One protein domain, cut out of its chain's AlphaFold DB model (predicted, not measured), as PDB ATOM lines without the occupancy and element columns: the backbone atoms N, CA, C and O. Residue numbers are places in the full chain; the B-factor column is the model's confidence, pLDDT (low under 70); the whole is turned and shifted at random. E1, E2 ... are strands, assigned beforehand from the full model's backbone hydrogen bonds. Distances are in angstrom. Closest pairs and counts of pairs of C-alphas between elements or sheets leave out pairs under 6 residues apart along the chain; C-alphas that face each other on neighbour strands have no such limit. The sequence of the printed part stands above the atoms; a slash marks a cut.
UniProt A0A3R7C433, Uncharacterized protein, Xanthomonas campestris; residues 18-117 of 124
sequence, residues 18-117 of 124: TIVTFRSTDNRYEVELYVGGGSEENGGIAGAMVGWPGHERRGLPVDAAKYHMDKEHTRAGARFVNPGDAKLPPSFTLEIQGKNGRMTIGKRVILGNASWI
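What this domain is: This is residues 18 to 117 of the 124 residues of an uncharacterized protein of Xanthomonas campestris (UniProt A0A3R7C433). A single sheet of nine strands folds back on itself into two leaves, like a flattened barrel left open along one side: E4, E3, E2, E1 and E9 face E7, E6 and E5, with E8 as the hinge. The strands of the two leaves run crosswise to each other, and the long strand E9 passes from its place beside E8 to its place beside E1. The printed part has 100 residues and no named helix; E1 to E9 follow in order along it, and across the antiparallel sheet the order is E4, E3, E2, E1, E9, E8, E7, E6, E5. The class is all strand, and the whole is compact and rounded, with a radius of gyration of the C-alphas of 12.3 A and spans of 34 by 28 by 23 A.

How they stand to each other: Begin at E1, residues 18 to 24, and E2, residues 30 to 35, a hairpin with N 20 and O 33 3.0 A apart. E3, residues 45 to 52, adds N 32 and O 49 at 2.8 A to E2, and edge strand E4, residues 55 to 59, adds N 50 and O 58 at 2.8 A to E3; E1 to E4 form a meander, each strand the antiparallel neighbour of the one before. A second meander starts at the other edge strand, E5, residues 65 to 69, where E6, residues 75 to 80, has N 79 and O 66 at 2.8 A. Next come E7, residues 92 to 97, with N 94 and O 78 at 2.8 A, and E8, residues 100 to 105, with N 104 and O 93 at 2.7 A. E9, residues 108 to 117, has N 110 and O 103 of E8 at 2.8 A, and further on N 115 and O 21 of E1 at 2.9 A. Between the leaves, the closest C-alphas of E3 and E5 are Ile 45 and Tyr 67, 6.4 A apart, while E4 and E5 are apart.

Where its parts are: Find C-alpha 18 at (103.533, 142.061, 134.034); from there E1 runs 19.7 A to C-alpha 24. E3 covers 20.4 A and E4 11.6 A. E9 starts at C-alpha 108, (122.569, 162.773, 131.951), and runs 27.7 A to C-alpha 117 at (100.257, 146.327, 132.337).

The domain as a whole: The two C-alphas farthest apart are those of Glu 72 and Ala 86, at 36.3 A. The sheet is twisted and curled, the way across it turning by 116 degrees. The printed part has no cut; look between E6 and E7 for its long link, 11 residues. No printed residue is under 70 in pLDDT.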
ATOM      1  N   THR A  18     103.666 140.609 133.872       86.38
ATOM      2  CA  THR A  18     103.533 142.061 134.034       86.38
ATOM      3  C   THR A  18     104.560 142.729 133.137       86.38
ATOM      4  O   THR A  18     105.737 142.393 133.185       86.38
ATOM      5  N   ILE A  19     104.128 143.672 132.309       91.25
ATOM      6  CA  ILE A  19     105.030 144.511 131.523       91.25
ATOM      7  C   ILE A  19     105.086 145.875 132.194       91.25
ATOM      8  O   ILE A  19     104.061 146.545 132.357       91.25
ATOM      9  N   VAL A  20     106.291 146.282 132.587       94.38
ATOM     10  CA  VAL A  20     106.554 147.619 133.121       94.38
ATOM     11  C   VAL A  20     107.251 148.430 132.043       94.38
ATOM     12  O   VAL A  20     108.399 148.156 131.698       94.38
ATOM     13  N   THR A  21     106.567 149.431 131.503       96.56
ATOM     14  CA  THR A  21     107.091 150.264 130.415       96.56
ATOM     15  C   THR A  21     107.469 151.631 130.949       96.56
ATOM     16  O   THR A  21     106.606 152.357 131.429       96.56
ATOM     17  N   PHE A  22     108.736 152.007 130.824       98.12
ATOM     18  CA  PHE A  22     109.202 153.383 130.939       98.12
ATOM     19  C   PHE A  22     109.193 154.052 129.568       98.12
ATOM     20  O   PHE A  22     109.706 153.486 128.602       98.12
ATOM     21  N   ARG A  23     108.703 155.291 129.503       97.94
ATOM     22  CA  ARG A  23     108.835 156.158 128.329       97.94
ATOM     23  C   ARG A  23     109.260 157.557 128.752       97.94
ATOM     24  O   ARG A  23     108.644 158.150 129.642       97.94
ATOM     25  N   SER A  24     110.307 158.089 128.126       97.69
ATOM     26  CA  SER A  24     110.780 159.449 128.403       97.69
ATOM     27  C   SER A  24     109.725 160.499 128.051       97.69
ATOM     28  O   SER A  24     108.885 160.282 127.180       97.69
ATOM     29  N   THR A  25     109.780 161.667 128.695       95.56
ATOM     30  CA  THR A  25     108.818 162.762 128.453       95.56
ATOM     31  C   THR A  25     108.770 163.214 126.989       95.56
ATOM     32  O   THR A  25     107.719 163.617 126.501       95.56
ATOM     33  N   ASP A  26     109.892 163.126 126.274       93.81
ATOM     34  CA  ASP A  26     110.011 163.455 124.850       93.81
ATOM     35  C   ASP A  26     109.698 162.270 123.910       93.81
ATOM     36  O   ASP A  26     109.868 162.394 122.701       93.81
ATOM     37  N   ASN A  27     109.259 161.124 124.449       92.62
ATOM     38  CA  ASN A  27     108.985 159.868 123.735       92.62
ATOM     39  C   ASN A  27     110.163 159.322 122.909       92.62
ATOM     40  O   ASN A  27     109.968 158.507 122.008       92.62
ATOM     41  N   ARG A  28     111.393 159.757 123.197       95.00
ATOM     42  CA  ARG A  28     112.592 159.323 122.468       95.00
ATOM     43  C   ARG A  28     113.204 158.039 123.017       95.00
ATOM     44  O   ARG A  28     113.910 157.361 122.278       95.00
ATOM     45  N   TYR A  29     112.963 157.723 124.284       96.25
ATOM     46  CA  TYR A  29     113.530 156.562 124.958       96.25
ATOM     47  C   TYR A  29     112.414 155.718 125.556       96.25
ATOM     48  O   TYR A  29     111.516 156.246 126.216       96.25
ATOM     49  N   GLU A  30     112.505 154.410 125.355       97.50
ATOM     50  CA  GLU A  30     111.545 153.444 125.871       97.50
ATOM     51  C   GLU A  30     112.275 152.218 126.414       97.50
ATOM     52  O   GLU A  30     113.232 151.735 125.806       97.50
ATOM     53  N   VAL A  31     111.824 151.712 127.560       97.25
ATOM     54  CA  VAL A  31     112.303 150.452 128.135       97.25
ATOM     55  C   VAL A  31     111.105 149.676 128.653       97.25
ATOM     56  O   VAL A  31     110.364 150.178 129.493       97.25
ATOM     57  N   GLU A  32     110.929 148.451 128.183       96.06
ATOM     58  CA  GLU A  32     109.929 147.512 128.682       96.06
ATOM     59  C   GLU A  32     110.618 146.415 129.481       96.06
ATOM     60  O   GLU A  32     111.493 145.736 128.951       96.06
ATOM     61  N   LEU A  33     110.223 146.243 130.740       94.94
ATOM     62  CA  LEU A  33     110.660 145.161 131.615       94.94
ATOM     63  C   LEU A  33     109.589 144.070 131.611       94.94
ATOM     64  O   LEU A  33     108.430 144.348 131.929       94.94
ATOM     65  N   TYR A  34     109.974 142.843 131.270       92.12
ATOM     66  CA  TYR A  34     109.070 141.694 131.244       92.12
ATOM     67  C   TYR A  34     109.188 140.929 132.559       92.12
ATOM     68  O   TYR A  34     110.187 140.258 132.812       92.12
ATOM     69  N   VAL A  35     108.173 141.062 133.406       88.75
ATOM     70  CA  VAL A  35     108.062 140.398 134.707       88.75
ATOM     71  C   VAL A  35     107.305 139.086 134.536       88.75
ATOM     72  O   VAL A  35     106.227 139.051 133.938       88.75
ATOM     73  N   GLY A  36     107.854 138.023 135.113       82.12
ATOM     74  CA  GLY A  36     107.363 136.655 134.994       82.12
ATOM     75  C   GLY A  36     108.412 135.775 134.323       82.12
ATOM     76  O   GLY A  36     108.855 136.059 133.215       82.12
ATOM     77  N   GLY A  37     108.829 134.708 135.008       77.88
ATOM     78  CA  GLY A  37     109.842 133.768 134.511       77.88
ATOM     79  C   GLY A  37     111.302 134.184 134.741       77.88
ATOM     80  O   GLY A  37     112.198 133.416 134.404       77.88
ATOM     81  N   GLY A  38     111.561 135.360 135.327       80.31
ATOM     82  CA  GLY A  38     112.900 135.763 135.768       80.31
ATOM     83  C   GLY A  38     113.329 135.104 137.082       80.31
ATOM     84  O   GLY A  38     112.492 134.638 137.855       80.31
ATOM     85  N   SER A  39     114.635 135.095 137.361       83.00
ATOM     86  CA  SER A  39     115.171 134.618 138.641       83.00
ATOM     87  C   SER A  39     114.795 135.546 139.801       83.00
ATOM     88  O   SER A  39     114.522 136.734 139.609       83.00
ATOM     89  N   GLU A  40     114.843 135.020 141.028       83.31
ATOM     90  CA  GLU A  40     114.660 135.823 142.245       83.31
ATOM     91  C   GLU A  40     115.706 136.946 142.347       83.31
ATOM     92  O   GLU A  40     115.370 138.074 142.700       83.31
ATOM     93  N   GLU A  41     116.948 136.678 141.932       86.12
ATOM     94  CA  GLU A  41     118.030 137.674 141.880       86.12
ATOM     95  C   GLU A  41     117.707 138.874 140.977       86.12
ATOM     96  O   GLU A  41     118.177 139.980 141.235       86.12
ATOM     97  N   ASN A  42     116.885 138.667 139.944       87.75
ATOM     98  CA  ASN A  42     116.420 139.707 139.028       87.75
ATOM     99  C   ASN A  42     115.035 140.261 139.411       87.75
ATOM    100  O   ASN A  42     114.402 140.956 138.613       87.75
ATOM    101  N   GLY A  43     114.527 139.944 140.605       86.12
ATOM    102  CA  GLY A  43     113.200 140.367 141.057       86.12
ATOM    103  C   GLY A  43     112.063 139.806 140.199       86.12
ATOM    104  O   GLY A  43     111.035 140.456 140.045       86.12
ATOM    105  N   GLY A  44     112.253 138.638 139.575       88.50
ATOM    106  CA  GLY A  44     111.252 138.025 138.698       88.50
ATOM    107  C   GLY A  44     111.186 138.614 137.283       88.50
ATOM    108  O   GLY A  44     110.346 138.181 136.491       88.50
ATOM    109  N   ILE A  45     112.070 139.555 136.930       91.00
ATOM    110  CA  ILE A  45     112.178 140.116 135.575       91.00
ATOM    111  C   ILE A  45     112.999 139.173 134.686       91.00
ATOM    112  O   ILE A  45     114.151 138.862 134.987       91.00
ATOM    113  N   ALA A  46     112.401 138.713 133.587       91.06
ATOM    114  CA  ALA A  46     113.021 137.801 132.625       91.06
ATOM    115  C   ALA A  46     113.924 138.519 131.611       91.06
ATOM    116  O   ALA A  46     114.832 137.917 131.045       91.06
ATOM    117  N   GLY A  47     113.683 139.808 131.371       92.81
ATOM    118  CA  GLY A  47     114.476 140.597 130.441       92.81
ATOM    119  C   GLY A  47     113.859 141.954 130.140       92.81
ATOM    120  O   GLY A  47     112.850 142.348 130.732       92.81
ATOM    121  N   ALA A  48     114.467 142.663 129.189       94.62
ATOM    122  CA  ALA A  48     113.978 143.957 128.747       94.62
ATOM    123  C   ALA A  48     114.101 144.168 127.238       94.62
ATOM    124  O   ALA A  48     115.087 143.754 126.629       94.62
ATOM    125  N   MET A  49     113.130 144.883 126.671       95.12
ATOM    126  CA  MET A  49     113.192 145.451 125.322       95.12
ATOM    127  C   MET A  49     113.443 146.952 125.425       95.12
ATOM    128  O   MET A  49     112.849 147.630 126.261       95.12
ATOM    129  N   VAL A  50     114.315 147.482 124.574       95.88
ATOM    130  CA  VAL A  50     114.698 148.896 124.575       95.88
ATOM    131  C   VAL A  50     114.436 149.531 123.219       95.88
ATOM    132  O   VAL A  50     114.761 148.955 122.180       95.88
ATOM    133  N   GLY A  51     113.854 150.727 123.239       95.38
ATOM    134  CA  GLY A  51     113.728 151.632 122.104       95.38
ATOM    135  C   GLY A  51     114.633 152.842 122.313       95.38
ATOM    136  O   GLY A  51     114.562 153.503 123.352       95.38
ATOM    137  N   TRP A  52     115.497 153.125 121.339       93.69
ATOM    138  CA  TRP A  52     116.502 154.183 121.440       93.69
ATOM    139  C   TRP A  52     116.571 155.015 120.155       93.69
ATOM    140  O   TRP A  52     116.410 154.454 119.069       93.69
ATOM    141  N   PRO A  53     116.858 156.331 120.217       90.94
ATOM    142  CA  PRO A  53     116.947 157.148 119.011       90.94
ATOM    143  C   PRO A  53     118.048 156.655 118.074       90.94
ATOM    144  O   PRO A  53     119.212 156.614 118.466       90.94
ATOM    145  N   GLY A  54     117.682 156.322 116.836       85.81
ATOM    146  CA  GLY A  54     118.624 155.835 115.823       85.81
ATOM    147  C   GLY A  54     118.957 154.342 115.913       85.81
ATOM    148  O   GLY A  54     119.821 153.889 115.171       85.81
ATOM    149  N   HIS A  55     118.279 153.578 116.777       84.12
ATOM    150  CA  HIS A  55     118.446 152.129 116.890       84.12
ATOM    151  C   HIS A  55     117.103 151.413 116.740       84.12
ATOM    152  O   HIS A  55     116.064 151.917 117.169       84.12
ATOM    153  N   GLU A  56     117.127 150.211 116.167       87.31
ATOM    154  CA  GLU A  56     115.960 149.334 116.173       87.31
ATOM    155  C   GLU A  56     115.612 148.901 117.598       87.31
ATOM    156  O   GLU A  56     116.489 148.665 118.438       87.31
ATOM    157  N   ARG A  57     114.308 148.772 117.856       92.38
ATOM    158  CA  ARG A  57     113.804 148.267 119.130       92.38
ATOM    159  C   ARG A  57     114.241 146.813 119.303       92.38
ATOM    160  O   ARG A  57     113.972 145.984 118.437       92.38
ATOM    161  N   ARG A  58     114.902 146.488 120.415       92.31
ATOM    162  CA  ARG A  58     115.516 145.161 120.604       92.31
ATOM    163  C   ARG A  58     115.671 144.752 122.060       92.31
ATOM    164  O   ARG A  58     115.625 145.595 122.950       92.31
ATOM    165  N   GLY A  59     115.890 143.458 122.279       93.38
ATOM    166  CA  GLY A  59     116.160 142.898 123.599       93.38
ATOM    167  C   GLY A  59     117.567 143.241 124.080       93.38
ATOM    168  O   GLY A  59     118.505 143.280 123.278       93.38
ATOM    169  N   LEU A  60     117.721 143.478 125.380       92.31
ATOM    170  CA  LEU A  60     119.044 143.560 125.995       92.31
ATOM    171  C   LEU A  60     119.647 142.156 126.152       92.31
ATOM    172  O   LEU A  60     118.920 141.224 126.499       92.31
ATOM    173  N   PRO A  61     120.965 141.989 125.947       90.69
ATOM    174  CA  PRO A  61     121.643 140.746 126.295       90.69
ATOM    175  C   PRO A  61     121.504 140.465 127.794       90.69
ATOM    176  O   PRO A  61     121.764 141.350 128.611       90.69
ATOM    177  N   VAL A  62     121.128 139.233 128.142       80.88
ATOM    178  CA  VAL A  62     120.849 138.824 129.531       80.88
ATOM    179  C   VAL A  62     122.065 139.047 130.435       80.88
ATOM    180  O   VAL A  62     121.926 139.592 131.523       80.88
ATOM    181  N   ASP A  63     123.271 138.748 129.951       88.19
ATOM    182  CA  ASP A  63     124.507 138.880 130.739       88.19
ATOM    183  C   ASP A  63     124.975 140.335 130.923       88.19
ATOM    184  O   ASP A  63     125.857 140.626 131.732       88.19
ATOM    185  N   ALA A  64     124.395 141.268 130.166       91.50
ATOM    186  CA  ALA A  64     124.764 142.679 130.175       91.50
ATOM    187  C   ALA A  64     123.805 143.543 131.010       91.50
ATOM    188  O   ALA A  64     124.054 144.740 131.194       91.50
ATOM    189  N   ALA A  65     122.709 142.963 131.506       94.81
ATOM    190  CA  ALA A  65     121.678 143.663 132.256       94.81
ATOM    191  C   ALA A  65     121.383 142.972 133.591       94.81
ATOM    192  O   ALA A  65     121.241 141.759 133.672       94.81
ATOM    193  N   LYS A  66     121.260 143.772 134.649       96.06
ATOM    194  CA  LYS A  66     120.732 143.331 135.943       96.06
ATOM    195  C   LYS A  66     119.412 144.018 136.210       96.06
ATOM    196  O   LYS A  66     119.281 145.208 135.915       96.06
ATOM    197  N   TYR A  67     118.481 143.295 136.807       95.75
ATOM    198  CA  TYR A  67     117.141 143.795 137.075       95.75
ATOM    199  C   TYR A  67     116.841 143.767 138.565       95.75
ATOM    200  O   TYR A  67     117.493 143.060 139.330       95.75
ATOM    201  N   HIS A  68     115.868 144.562 138.984       95.06
ATOM    202  CA  HIS A  68     115.314 144.453 140.322       95.06
ATOM    203  C   HIS A  68     113.843 144.845 140.319       95.06
ATOM    204  O   HIS A  68     113.395 145.648 139.495       95.06
ATOM    205  N   MET A  69     113.123 144.316 141.299       93.19
ATOM    206  CA  MET A  69     111.739 144.648 141.588       93.19
ATOM    207  C   MET A  69     111.524 144.543 143.095       93.19
ATOM    208  O   MET A  69     112.083 143.645 143.729       93.19
ATOM    209  N   ASP A  70     110.774 145.471 143.684       92.06
ATOM    210  CA  ASP A  70     110.376 145.354 145.086       92.06
ATOM    211  C   ASP A  70     109.222 144.354 145.256       92.06
ATOM    212  O   ASP A  70     108.509 144.013 144.311       92.06
ATOM    213  N   LYS A  71     109.035 143.858 146.482       86.12
ATOM    214  CA  LYS A  71     108.001 142.851 146.776       86.12
ATOM    215  C   LYS A  71     106.597 143.423 146.605       86.12
ATOM    216  O   LYS A  71     105.661 142.710 146.252       86.12
ATOM    217  N   GLU A  72     106.462 144.719 146.840       87.44
ATOM    218  CA  GLU A  72     105.231 145.485 146.741       87.44
ATOM    219  C   GLU A  72     104.851 145.804 145.285       87.44
ATOM    220  O   GLU A  72     103.757 146.312 145.048       87.44
ATOM    221  N   HIS A  73     105.716 145.492 144.309       86.25
ATOM    222  CA  HIS A  73     105.534 145.801 142.888       86.25
ATOM    223  C   HIS A  73     105.250 147.295 142.644       86.25
ATOM    224  O   HIS A  73     104.474 147.674 141.767       86.25
ATOM    225  N   THR A  74     105.885 148.159 143.437       91.19
ATOM    226  CA  THR A  74     105.822 149.620 143.305       91.19
ATOM    227  C   THR A  74     107.095 150.204 142.710       91.19
ATOM    228  O   THR A  74     107.092 151.355 142.262       91.19
ATOM    229  N   ARG A  75     108.179 149.426 142.681       95.75
ATOM    230  CA  ARG A  75     109.484 149.818 142.163       95.75
ATOM    231  C   ARG A  75     110.062 148.721 141.292       95.75
ATOM    232  O   ARG A  75     110.032 147.545 141.637       95.75
ATOM    233  N   ALA A  76     110.630 149.131 140.170       96.62
ATOM    234  CA  ALA A  76     111.334 148.244 139.262       96.62
ATOM    235  C   ALA A  76     112.496 148.993 138.621       96.62
ATOM    236  O   ALA A  76     112.482 150.222 138.526       96.62
ATOM    237  N   GLY A  77     113.489 148.263 138.139       96.88
ATOM    238  CA  GLY A  77     114.626 148.899 137.505       96.88
ATOM    239  C   GLY A  77     115.509 147.943 136.738       96.88
ATOM    240  O   GLY A  77     115.391 146.719 136.816       96.88
ATOM    241  N   ALA A  78     116.411 148.547 135.977       97.56
ATOM    242  CA  ALA A  78     117.403 147.843 135.190       97.56
ATOM    243  C   ALA A  78     118.722 148.608 135.213       97.56
ATOM    244  O   ALA A  78     118.754 149.830 135.065       97.56
ATOM    245  N   ARG A  79     119.829 147.886 135.330       97.75
ATOM    246  CA  ARG A  79     121.171 148.411 135.102       97.75
ATOM    247  C   ARG A  79     121.780 147.668 133.931       97.75
ATOM    248  O   ARG A  79     122.054 146.478 134.042       97.75
ATOM    249  N   PHE A  80     122.017 148.384 132.842       97.25
ATOM    250  CA  PHE A  80     122.606 147.845 131.625       97.25
ATOM    251  C   PHE A  80     124.022 148.387 131.416       97.25
ATOM    252  O   PHE A  80     124.265 149.593 131.524       97.25
ATOM    253  N   VAL A  81     124.951 147.492 131.085       97.69
ATOM    254  CA  VAL A  81     126.327 147.816 130.708       97.69
ATOM    255  C   VAL A  81     126.535 147.405 129.257       97.69
ATOM    256  O   VAL A  81     126.528 146.220 128.944       97.69
ATOM    257  N   ASN A  82     126.745 148.373 128.366       95.38
ATOM    258  CA  ASN A  82     127.069 148.071 126.979       95.38
ATOM    259  C   ASN A  82     128.487 147.458 126.903       95.38
ATOM    260  O   ASN A  82     129.441 148.124 127.318       95.38
ATOM    261  N   PRO A  83     128.655 146.239 126.352       93.81
ATOM    262  CA  PRO A  83     129.956 145.576 126.215       93.81
ATOM    263  C   PRO A  83     130.856 146.162 125.106       93.81
ATOM    264  O   PRO A  83     131.884 145.577 124.784       93.81
ATOM    265  N   GLY A  84     130.485 147.298 124.506       92.75
ATOM    266  CA  GLY A  84     131.178 147.918 123.374       92.75
ATOM    267  C   GLY A  84     130.512 147.665 122.015       92.75
ATOM    268  O   GLY A  84     131.127 147.924 120.984       92.75
ATOM    269  N   ASP A  85     129.268 147.177 121.988       91.19
ATOM    270  CA  ASP A  85     128.499 146.981 120.756       91.19
ATOM    271  C   ASP A  85     127.822 148.295 120.331       91.19
ATOM    272  O   ASP A  85     126.940 148.820 121.017       91.19
ATOM    273  N   ALA A  86     128.206 148.806 119.159       90.44
ATOM    274  CA  ALA A  86     127.633 150.011 118.561       90.44
ATOM    275  C   ALA A  86     126.149 149.861 118.175       90.44
ATOM    276  O   ALA A  86     125.464 150.859 117.962       90.44
ATOM    277  N   LYS A  87     125.628 148.630 118.084       90.00
ATOM    278  CA  LYS A  87     124.207 148.351 117.827       90.00
ATOM    279  C   LYS A  87     123.356 148.381 119.100       90.00
ATOM    280  O   LYS A  87     122.136 148.225 119.008       90.00
ATOM    281  N   LEU A  88     123.970 148.506 120.274       91.75
ATOM    282  CA  LEU A  88     123.289 148.608 121.563       91.75
ATOM    283  C   LEU A  88     123.291 150.062 122.051       91.75
ATOM    284  O   LEU A  88     124.175 150.838 121.681       91.75
ATOM    285  N   PRO A  89     122.319 150.452 122.895       92.94
ATOM    286  CA  PRO A  89     122.324 151.783 123.481       92.94
ATOM    287  C   PRO A  89     123.558 151.988 124.373       92.94
ATOM    288  O   PRO A  89     124.197 151.021 124.796       92.94
ATOM    289  N   PRO A  90     123.908 153.235 124.720       94.94
ATOM    290  CA  PRO A  90     124.880 153.493 125.775       94.94
ATOM    291  C   PRO A  90     124.473 152.819 127.092       94.94
ATOM    292  O   PRO A  90     123.285 152.649 127.362       94.94
ATOM    293  N   SER A  91     125.447 152.491 127.944       97.00
ATOM    294  CA  SER A  91     125.179 151.995 129.300       97.00
ATOM    295  C   SER A  91     124.242 152.942 130.054       97.00
ATOM    296  O   SER A  91     124.432 154.164 130.035       97.00
ATOM    297  N   PHE A  92     123.252 152.380 130.744       97.75
ATOM    298  CA  PHE A  92     122.249 153.164 131.452       97.75
ATOM    299  C   PHE A  92     121.775 152.484 132.735       97.75
ATOM    300  O   PHE A  92     121.963 151.290 132.963       97.75
ATOM    301  N   THR A  93     121.148 153.272 133.601       98.38
ATOM    302  CA  THR A  93     120.391 152.778 134.756       98.38
ATOM    303  C   THR A  93     118.984 153.341 134.697       98.38
ATOM    304  O   THR A  93     118.819 154.539 134.487       98.38
ATOM    305  N   LEU A  94     117.988 152.486 134.865       98.44
ATOM    306  CA  LEU A  94     116.576 152.821 134.917       98.44
ATOM    307  C   LEU A  94     116.049 152.524 136.316       98.44
ATOM    308  O   LEU A  94     116.205 151.413 136.808       98.44
ATOM    309  N   GLU A  95     115.384 153.512 136.900       98.38
ATOM    310  CA  GLU A  95     114.673 153.409 138.169       98.38
ATOM    311  C   GLU A  95     113.223 153.842 137.945       98.38
ATOM    312  O   GLU A  95     112.977 154.949 137.463       98.38
ATOM    313  N   ILE A  96     112.270 152.988 138.296       98.12
ATOM    314  CA  ILE A  96     110.832 153.251 138.223       98.12
ATOM    315  C   ILE A  96     110.264 153.214 139.639       98.12
ATOM    316  O   ILE A  96     110.580 152.321 140.422       98.12
ATOM    317  N   GLN A  97     109.401 154.179 139.953       97.19
ATOM    318  CA  GLN A  97     108.624 154.219 141.186       97.19
ATOM    319  C   GLN A  97     107.193 154.663 140.874       97.19
ATOM    320  O   GLN A  97     106.942 155.806 140.478       97.19
ATOM    321  N   GLY A  98     106.241 153.748 141.055       95.00
ATOM    322  CA  GLY A  98     104.853 153.944 140.661       95.00
ATOM    323  C   GLY A  98     104.762 154.350 139.190       95.00
ATOM    324  O   GLY A  98     105.256 153.655 138.310       95.00
ATOM    325  N   LYS A  99     104.153 155.505 138.912       96.62
ATOM    326  CA  LYS A  99     103.945 156.007 137.541       96.62
ATOM    327  C   LYS A  99     105.100 156.846 136.994       96.62
ATOM    328  O   LYS A  99     104.996 157.354 135.883       96.62
ATOM    329  N   ASN A 100     106.178 157.013 137.754       97.62
ATOM    330  CA  ASN A 100     107.313 157.845 137.369       97.62
ATOM    331  C   ASN A 100     108.539 156.975 137.121       97.62
ATOM    332  O   ASN A 100     108.742 155.966 137.794       97.62
ATOM    333  N   GLY A 101     109.392 157.399 136.195       97.75
ATOM    334  CA  GLY A 101     110.672 156.755 135.962       97.75
ATOM    335  C   GLY A 101     111.787 157.750 135.690       97.75
ATOM    336  O   GLY A 101     111.575 158.879 135.240       97.75
ATOM    337  N   ARG A 102     113.005 157.305 135.968       98.12
ATOM    338  CA  ARG A 102     114.235 158.050 135.752       98.12
ATOM    339  C   ARG A 102     115.265 157.132 135.116       98.12
ATOM    340  O   ARG A 102     115.689 156.157 135.728       98.12
ATOM    341  N   MET A 103     115.725 157.503 133.930       98.12
ATOM    342  CA  MET A 103     116.835 156.852 133.251       98.12
ATOM    343  C   MET A 103     118.091 157.724 133.333       98.12
ATOM    344  O   MET A 103     118.042 158.927 133.102       98.12
ATOM    345  N   THR A 104     119.227 157.127 133.669       98.38
ATOM    346  CA  THR A 104     120.525 157.801 133.771       98.38
ATOM    347  C   THR A 104     121.481 157.224 132.739       98.38
ATOM    348  O   THR A 104     121.693 156.014 132.722       98.38
ATOM    349  N   ILE A 105     122.066 158.080 131.900       96.19
ATOM    350  CA  ILE A 105     123.054 157.727 130.872       96.19
ATOM    351  C   ILE A 105     124.306 158.566 131.123       96.19
ATOM    352  O   ILE A 105     124.309 159.782 130.904       96.19
ATOM    353  N   GLY A 106     125.377 157.944 131.616       94.31
ATOM    354  CA  GLY A 106     126.552 158.679 132.090       94.31
ATOM    355  C   GLY A 106     126.162 159.703 133.164       94.31
ATOM    356  O   GLY A 106     125.707 159.331 134.239       94.31
ATOM    357  N   LYS A 107     126.313 161.000 132.863       94.44
ATOM    358  CA  LYS A 107     125.915 162.109 133.756       94.44
ATOM    359  C   LYS A 107     124.518 162.674 133.465       94.44
ATOM    360  O   LYS A 107     124.047 163.538 134.199       94.44
ATOM    361  N   ARG A 108     123.867 162.243 132.381       96.56
ATOM    362  CA  ARG A 108     122.569 162.773 131.951       96.56
ATOM    363  C   ARG A 108     121.440 162.015 132.632       96.56
ATOM    364  O   ARG A 108     121.409 160.790 132.590       96.56
ATOM    365  N   VAL A 109     120.479 162.759 133.168       97.69
ATOM    366  CA  VAL A 109     119.219 162.224 133.689       97.69
ATOM    367  C   VAL A 109     118.101 162.502 132.687       97.69
ATOM    368  O   VAL A 109     117.977 163.613 132.175       97.69
ATOM    369  N   ILE A 110     117.300 161.482 132.401       97.56
ATOM    370  CA  ILE A 110     116.134 161.515 131.522       97.56
ATOM    371  C   ILE A 110     114.927 161.095 132.354       97.56
ATOM    372  O   ILE A 110     114.884 159.987 132.886       97.56
ATOM    373  N   LEU A 111     113.965 162.001 132.486       98.19
ATOM    374  CA  LEU A 111     112.715 161.743 133.191       98.19
ATOM    375  C   LEU A 111     111.675 161.174 132.231       98.19
ATOM    376  O   LEU A 111     111.726 161.398 131.017       98.19
ATOM    377  N   GLY A 112     110.730 160.433 132.789       97.81
ATOM    378  CA  GLY A 112     109.651 159.835 132.030       97.81
ATOM    379  C   GLY A 112     108.562 159.269 132.921       97.81
ATOM    380  O   GLY A 112     108.638 159.323 134.150       97.81
ATOM    381  N   ASN A 113     107.553 158.717 132.268       98.06
ATOM    382  CA  ASN A 113     106.438 158.055 132.921       98.06
ATOM    383  C   ASN A 113     106.605 156.542 132.826       98.06
ATOM    384  O   ASN A 113     107.271 156.034 131.921       98.06
ATOM    385  N   ALA A 114     105.969 155.839 133.753       97.00
ATOM    386  CA  ALA A 114     105.897 154.394 133.771       97.00
ATOM    387  C   ALA A 114     104.447 153.906 133.731       97.00
ATOM    388  O   ALA A 114     103.570 154.463 134.399       97.00
ATOM    389  N   SER A 115     104.204 152.844 132.970       95.00
ATOM    390  CA  SER A 115     102.936 152.118 132.937       95.00
ATOM    391  C   SER A 115     103.142 150.662 133.322       95.00
ATOM    392  O   SER A 115     104.130 150.048 132.930       95.00
ATOM    393  N   TRP A 116     102.175 150.117 134.053       92.62
ATOM    394  CA  TRP A 116     102.185 148.753 134.565       92.62
ATOM    395  C   TRP A 116     101.004 148.024 133.947       92.62
ATOM    396  O   TRP A 116      99.854 148.348 134.249       92.62
ATOM    397  N   ILE A 117     101.282 147.100 133.035       88.25
ATOM    398  CA  ILE A 117     100.257 146.327 132.337       88.25
ATOM    399  C   ILE A 117     100.362 144.888 132.816       88.25
ATOM    400  O   ILE A 117     101.373 144.228 132.592       88.25
TER     401      ILE A 117